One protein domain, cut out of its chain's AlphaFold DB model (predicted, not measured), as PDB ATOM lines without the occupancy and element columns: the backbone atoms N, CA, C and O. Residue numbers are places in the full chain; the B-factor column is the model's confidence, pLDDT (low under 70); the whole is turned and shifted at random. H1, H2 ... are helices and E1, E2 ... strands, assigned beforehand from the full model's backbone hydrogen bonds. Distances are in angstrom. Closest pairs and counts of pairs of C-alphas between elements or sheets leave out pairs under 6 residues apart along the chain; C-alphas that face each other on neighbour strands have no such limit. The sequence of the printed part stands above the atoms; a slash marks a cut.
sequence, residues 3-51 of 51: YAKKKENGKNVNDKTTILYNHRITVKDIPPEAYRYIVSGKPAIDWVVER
ATOM      1  N   TYR A   3     318.850 235.495 157.336       89.88
ATOM      2  CA  TYR A   3     320.259 235.631 157.689       89.88
ATOM      3  C   TYR A   3     320.478 235.382 159.179       89.88
ATOM      4  O   TYR A   3     319.628 235.715 160.017       89.88
ATOM      5  N   ALA A   4     321.625 234.795 159.512       88.31
ATOM      6  CA  ALA A   4     322.079 234.787 160.891       88.31
ATOM      7  C   ALA A   4     322.320 236.228 161.363       88.31
ATOM      8  O   ALA A   4     322.521 237.143 160.566       88.31
ATOM      9  N   LYS A   5     322.261 236.453 162.674       88.25
ATOM     10  CA  LYS A   5     322.570 237.757 163.265       88.25
ATOM     11  C   LYS A   5     323.941 237.681 163.907       88.25
ATOM     12  O   LYS A   5     324.178 236.800 164.730       88.25
ATOM     13  N   LYS A   6     324.802 238.634 163.573       87.44
ATOM     14  CA  LYS A   6     326.102 238.825 164.206       87.44
ATOM     15  C   LYS A   6     326.078 240.126 164.999       87.44
ATOM     16  O   LYS A   6     325.476 241.113 164.578       87.44
ATOM     17  N   LYS A   7     326.714 240.124 166.169       82.12
ATOM     18  CA  LYS A   7     326.971 241.361 166.907       82.12
ATOM     19  C   LYS A   7     328.219 242.007 166.335       82.12
ATOM     20  O   LYS A   7     329.302 241.437 166.431       82.12
ATOM     21  N   GLU A   8     328.059 243.195 165.779       80.75
ATOM     22  CA  GLU A   8     329.172 244.036 165.362       80.75
ATOM     23  C   GLU A   8     329.012 245.396 166.039       80.75
ATOM     24  O   GLU A   8     327.965 246.039 165.950       80.75
ATOM     25  N   ASN A   9     330.028 245.789 166.811       74.62
ATOM     26  CA  ASN A   9     330.083 247.070 167.517       74.62
ATOM     27  C   ASN A   9     328.833 247.393 168.375       74.62
ATOM     28  O   ASN A   9     328.310 248.506 168.366       74.62
ATOM     29  N   GLY A  10     328.298 246.382 169.072       79.88
ATOM     30  CA  GLY A  10     327.112 246.512 169.931       79.88
ATOM     31  C   GLY A  10     325.761 246.512 169.202       79.88
ATOM     32  O   GLY A  10     324.723 246.495 169.865       79.88
ATOM     33  N   LYS A  11     325.739 246.466 167.862       78.50
ATOM     34  CA  LYS A  11     324.516 246.377 167.050       78.50
ATOM     35  C   LYS A  11     324.352 244.978 166.455       78.50
ATOM     36  O   LYS A  11     325.323 244.304 166.118       78.50
ATOM     37  N   ASN A  12     323.101 244.537 166.332       82.38
ATOM     38  CA  ASN A  12     322.775 243.301 165.623       82.38
ATOM     39  C   ASN A  12     322.752 243.585 164.119       82.38
ATOM     40  O   ASN A  12     321.853 244.275 163.642       82.38
ATOM     41  N   VAL A  13     323.724 243.042 163.393       85.69
ATOM     42  CA  VAL A  13     323.849 243.146 161.936       85.69
ATOM     43  C   VAL A  13     323.551 241.780 161.316       85.69
ATOM     44  O   VAL A  13     323.783 240.739 161.935       85.69
ATOM     45  N   ASN A  14     322.990 241.771 160.107       85.81
ATOM     46  CA  ASN A  14     322.760 240.533 159.367       85.81
ATOM     47  C   ASN A  14     324.091 239.969 158.865       85.81
ATOM     48  O   ASN A  14     324.850 240.651 158.181       85.81
ATOM     49  N   ASP A  15     324.343 238.709 159.185       87.88
ATOM     50  CA  ASP A  15     325.499 237.964 158.728       87.88
ATOM     51  C   ASP A  15     325.196 237.316 157.375       87.88
ATOM     52  O   ASP A  15     324.468 236.325 157.285       87.88
ATOM     53  N   LYS A  16     325.759 237.894 156.311       86.75
ATOM     54  CA  LYS A  16     325.627 237.391 154.938       86.75
ATOM     55  C   LYS A  16     326.433 236.109 154.683       86.75
ATOM     56  O   LYS A  16     326.315 235.521 153.622       86.75
ATOM     57  N   THR A  17     327.234 235.635 155.633       91.44
ATOM     58  CA  THR A  17     327.958 234.362 155.462       91.44
ATOM     59  C   THR A  17     327.100 233.148 155.811       91.44
ATOM     60  O   THR A  17     327.449 232.022 155.457       91.44
ATOM     61  N   THR A  18     325.983 233.361 156.518       92.06
ATOM     62  CA  THR A  18     325.176 232.280 157.088       92.06
ATOM     63  C   THR A  18     323.679 232.505 156.874       92.06
ATOM     64  O   THR A  18     323.112 233.513 157.304       92.06
ATOM     65  N   ILE A  19     323.008 231.512 156.289       92.12
ATOM     66  CA  ILE A  19     321.558 231.491 156.064       92.12
ATOM     67  C   ILE A  19     320.922 230.353 156.861       92.12
ATOM     68  O   ILE A  19     321.281 229.182 156.742       92.12
ATOM     69  N   LEU A  20     319.914 230.705 157.651       91.94
ATOM     70  CA  LEU A  20     319.045 229.779 158.362       91.94
ATOM     71  C   LEU A  20     317.832 229.486 157.470       91.94
ATOM     72  O   LEU A  20     316.939 230.329 157.331       91.94
ATOM     73  N   TYR A  21     317.814 228.300 156.853       90.38
ATOM     74  CA  TYR A  21     316.702 227.867 156.003       90.38
ATOM     75  C   TYR A  21     315.519 227.417 156.867       90.38
ATOM     76  O   TYR A  21     314.431 227.985 156.792       90.38
ATOM     77  N   ASN A  22     315.747 226.429 157.737       90.81
ATOM     78  CA  ASN A  22     314.761 225.917 158.691       90.81
ATOM     79  C   ASN A  22     315.456 225.472 159.996       90.81
ATOM     80  O   ASN A  22     316.650 225.687 160.178       90.81
ATOM     81  N   HIS A  23     314.718 224.839 160.912       90.31
ATOM     82  CA  HIS A  23     315.256 224.394 162.205       90.31
ATOM     83  C   HIS A  23     316.322 223.280 162.114       90.31
ATOM     84  O   HIS A  23     316.972 222.991 163.113       90.31
ATOM     85  N   ARG A  24     316.495 222.647 160.946       93.12
ATOM     86  CA  ARG A  24     317.455 221.552 160.704       93.12
ATOM     87  C   ARG A  24     318.592 221.942 159.766       93.12
ATOM     88  O   ARG A  24     319.664 221.356 159.844       93.12
ATOM     89  N   ILE A  25     318.360 222.900 158.872       93.06
ATOM     90  CA  ILE A  25     319.242 223.221 157.754       93.06
ATOM     91  C   ILE A  25     319.761 224.644 157.919       93.06
ATOM     92  O   ILE A  25     319.003 225.618 157.904       93.06
ATOM     93  N   THR A  26     321.083 224.738 158.037       93.56
ATOM     94  CA  THR A  26     321.832 225.992 158.064       93.56
ATOM     95  C   THR A  26     322.901 225.937 156.988       93.56
ATOM     96  O   THR A  26     323.689 224.997 156.954       93.56
ATOM     97  N   VAL A  27     322.930 226.951 156.133       92.12
ATOM     98  CA  VAL A  27     323.976 227.143 155.128       92.12
ATOM     99  C   VAL A  27     324.993 228.115 155.716       92.12
ATOM    100  O   VAL A  27     324.603 229.180 156.189       92.12
ATOM    101  N   LYS A  28     326.271 227.736 155.729       93.12
ATOM    102  CA  LYS A  28     327.389 228.526 156.267       93.12
ATOM    103  C   LYS A  28     328.468 228.697 155.203       93.12
ATOM    104  O   LYS A  28     328.405 228.036 154.169       93.12
ATOM    105  N   ASP A  29     329.430 229.572 155.485       92.81
ATOM    106  CA  ASP A  29     330.592 229.851 154.633       92.81
ATOM    107  C   ASP A  29     330.207 230.297 153.216       92.81
ATOM    108  O   ASP A  29     330.874 229.977 152.234       92.81
ATOM    109  N   ILE A  30     329.113 231.061 153.108       89.62
ATOM    110  CA  ILE A  30     328.703 231.658 151.837       89.62
ATOM    111  C   ILE A  30     329.740 232.717 151.461       89.62
ATOM    112  O   ILE A  30     329.925 233.686 152.212       89.62
ATOM    113  N   PRO A  31     330.409 232.569 150.308       92.69
ATOM    114  CA  PRO A  31     331.465 233.483 149.940       92.69
ATOM    115  C   PRO A  31     330.899 234.845 149.496       92.69
ATOM    116  O   PRO A  31     329.814 234.910 148.902       92.69
ATOM    117  N   PRO A  32     331.620 235.960 149.728       88.31
ATOM    118  CA  PRO A  32     331.141 237.301 149.393       88.31
ATOM    119  C   PRO A  32     330.869 237.489 147.896       88.31
ATOM    120  O   PRO A  32     329.982 238.259 147.524       88.31
ATOM    121  N   GLU A  33     331.605 236.797 147.020       91.81
ATOM    122  CA  GLU A  33     331.394 236.861 145.573       91.81
ATOM    123  C   GLU A  33     330.018 236.354 145.133       91.81
ATOM    124  O   GLU A  33     329.503 236.835 144.125       91.81
ATOM    125  N   ALA A  34     329.377 235.469 145.902       89.81
ATOM    126  CA  ALA A  34     328.050 234.957 145.573       89.81
ATOM    127  C   ALA A  34     326.980 236.068 145.577       89.81
ATOM    128  O   ALA A  34     325.985 235.992 144.855       89.81
ATOM    129  N   TYR A  35     327.219 237.153 146.321       90.00
ATOM    130  CA  TYR A  35     326.355 238.335 146.356       90.00
ATOM    131  C   TYR A  35     326.538 239.277 145.162       90.00
ATOM    132  O   TYR A  35     325.730 240.188 144.982       90.00
ATOM    133  N   ARG A  36     327.582 239.085 144.345       91.50
ATOM    134  CA  ARG A  36     327.845 239.928 143.167       91.50
ATOM    135  C   ARG A  36     326.905 239.626 142.008       91.50
ATOM    136  O   ARG A  36     326.774 240.453 141.110       91.50
ATOM    137  N   TYR A  37     326.255 238.464 142.016       92.62
ATOM    138  CA  TYR A  37     325.251 238.144 141.014       92.62
ATOM    139  C   TYR A  37     323.945 238.883 141.330       92.62
ATOM    140  O   TYR A  37     323.181 238.493 142.217       92.62
ATOM    141  N   ILE A  38     323.727 239.991 140.618       92.44
ATOM    142  CA  ILE A  38     322.601 240.908 140.810       92.44
ATOM    143  C   ILE A  38     321.523 240.619 139.767       92.44
ATOM    144  O   ILE A  38     321.790 240.579 138.569       92.44
ATOM    145  N   VAL A  39     320.283 240.490 140.232       91.56
ATOM    146  CA  VAL A  39     319.087 240.336 139.404       91.56
ATOM    147  C   VAL A  39     318.119 241.455 139.769       91.56
ATOM    148  O   VAL A  39     317.755 241.619 140.932       91.56
ATOM    149  N   SER A  40     317.711 242.258 138.784       90.06
ATOM    150  CA  SER A  40     316.742 243.351 138.971       90.06
ATOM    151  C   SER A  40     317.084 244.320 140.125       90.06
ATOM    152  O   SER A  40     316.198 244.781 140.843       90.06
ATOM    153  N   GLY A  41     318.375 244.616 140.330       90.31
ATOM    154  CA  GLY A  41     318.850 245.589 141.326       90.31
ATOM    155  C   GLY A  41     319.140 245.040 142.731       90.31
ATOM    156  O   GLY A  41     319.619 245.798 143.571       90.31
ATOM    157  N   LYS A  42     318.920 243.742 142.993       90.88
ATOM    158  CA  LYS A  42     319.303 243.068 144.250       90.88
ATOM    159  C   LYS A  42     320.087 241.771 143.989       90.88
ATOM    160  O   LYS A  42     319.906 241.167 142.932       90.88
ATOM    161  N   PRO A  43     320.937 241.303 144.921       92.69
ATOM    162  CA  PRO A  43     321.571 239.989 144.821       92.69
ATOM    163  C   PRO A  43     320.548 238.861 144.652       92.69
ATOM    164  O   PRO A  43     319.516 238.847 145.323       92.69
ATOM    165  N   ALA A  44     320.844 237.871 143.807       92.12
ATOM    166  CA  ALA A  44     319.959 236.723 143.590       92.12
ATOM    167  C   ALA A  44     319.649 235.951 144.884       92.12
ATOM    168  O   ALA A  44     318.528 235.493 145.085       92.12
ATOM    169  N   ILE A  45     320.628 235.842 145.786       90.19
ATOM    170  CA  ILE A  45     320.457 235.181 147.086       90.19
ATOM    171  C   ILE A  45     319.454 235.944 147.960       90.19
ATOM    172  O   ILE A  45     318.617 235.318 148.606       90.19
ATOM    173  N   ASP A  46     319.485 237.281 147.940       89.94
ATOM    174  CA  ASP A  46     318.551 238.100 148.721       89.94
ATOM    175  C   ASP A  46     317.103 237.866 148.264       89.94
ATOM    176  O   ASP A  46     316.220 237.717 149.106       89.94
ATOM    177  N   TRP A  47     316.866 237.703 146.955       91.19
ATOM    178  CA  TRP A  47     315.545 237.336 146.427       91.19
ATOM    179  C   TRP A  47     315.027 236.001 146.966       91.19
ATOM    180  O   TRP A  47     313.835 235.864 147.237       91.19
ATOM    181  N   VAL A  48     315.907 235.009 147.116       89.19
ATOM    182  CA  VAL A  48     315.536 233.689 147.647       89.19
ATOM    183  C   VAL A  48     315.284 233.754 149.152       89.19
ATOM    184  O   VAL A  48     314.394 233.072 149.650       89.19
ATOM    185  N   VAL A  49     316.047 234.568 149.885       88.75
ATOM    186  CA  VAL A  49     315.900 234.708 151.340       88.75
ATOM    187  C   VAL A  49     314.627 235.468 151.716       88.75
ATOM    188  O   VAL A  49     314.004 235.103 152.717       88.75
ATOM    189  N   GLU A  50     314.256 236.491 150.937       83.75
ATOM    190  CA  GLU A  50     313.023 237.281 151.104       83.75
ATOM    191  C   GLU A  50     311.746 236.465 150.838       83.75
ATOM    192  O   GLU A  50     310.682 236.826 151.347       83.75
ATOM    193  N   ARG A  51     311.847 235.371 150.077       78.44
ATOM    194  CA  ARG A  51     310.739 234.456 149.780       78.44
ATOM    195  C   ARG A  51     310.553 233.384 150.863       78.44
ATOM    196  O   ARG A  51     309.399 232.918 150.971       78.44
TER     197      ARG A  51
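AT A GLANCE: This is residues 3 to 51 of the 51 residues of the protein "Type_ISP_C domain-containing protein" of Candidatus Kentron sp. LFY (UniProt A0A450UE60). The strand hairpin E1 and E2 makes one end, two short helices, H1 and H2, the other; E2 bends sharply, and the link after it folds back beside its end. The 49 printed residues run E1 E2 H1 H2, class mixed, the sheet antiparallel. The whole is only just loose, close to compact: radius of gyration of the C-alphas 11.7 A, spans 32 by 28 by 19 A.

HOW THE PARTS SIT: Start at the hairpin of E1, residues 3 to 8, and E2, residues 11 to 20; N 6 and O 13 are within hydrogen-bond range, 2.9 A. E2 bends by 94 degrees at residue 17. H1, residues 32 to 36, only just touches H2, residues 44 to 50, with 3 pairs of C-alphas within 8 A, the closest those of Tyr 35 and Ile 45, 6.7 A. E2 and H2 are near each other, with 5 pairs within 10 A. In H2 every O i to N i+4 pair is within hydrogen-bond range; in H1 0 of 1, but 2 of 2 O i to N i+3.

IN THESE COORDINATES: Find C-alpha 3 at (320.259, 235.631, 157.689), where E1 begins, 14.5 A long; E2 spans 19.5 A, H1 7.5 A. H2, 10.2 A, ends at C-alpha 50, (313.023, 237.281, 151.104).

THE WHOLE: The C-alphas farthest apart, Gly 10 and Ser 40, are 32.8 A apart. The printed part has no cut, E2 to H1 is a long link, and no printed residue is under 70 in pLDDT.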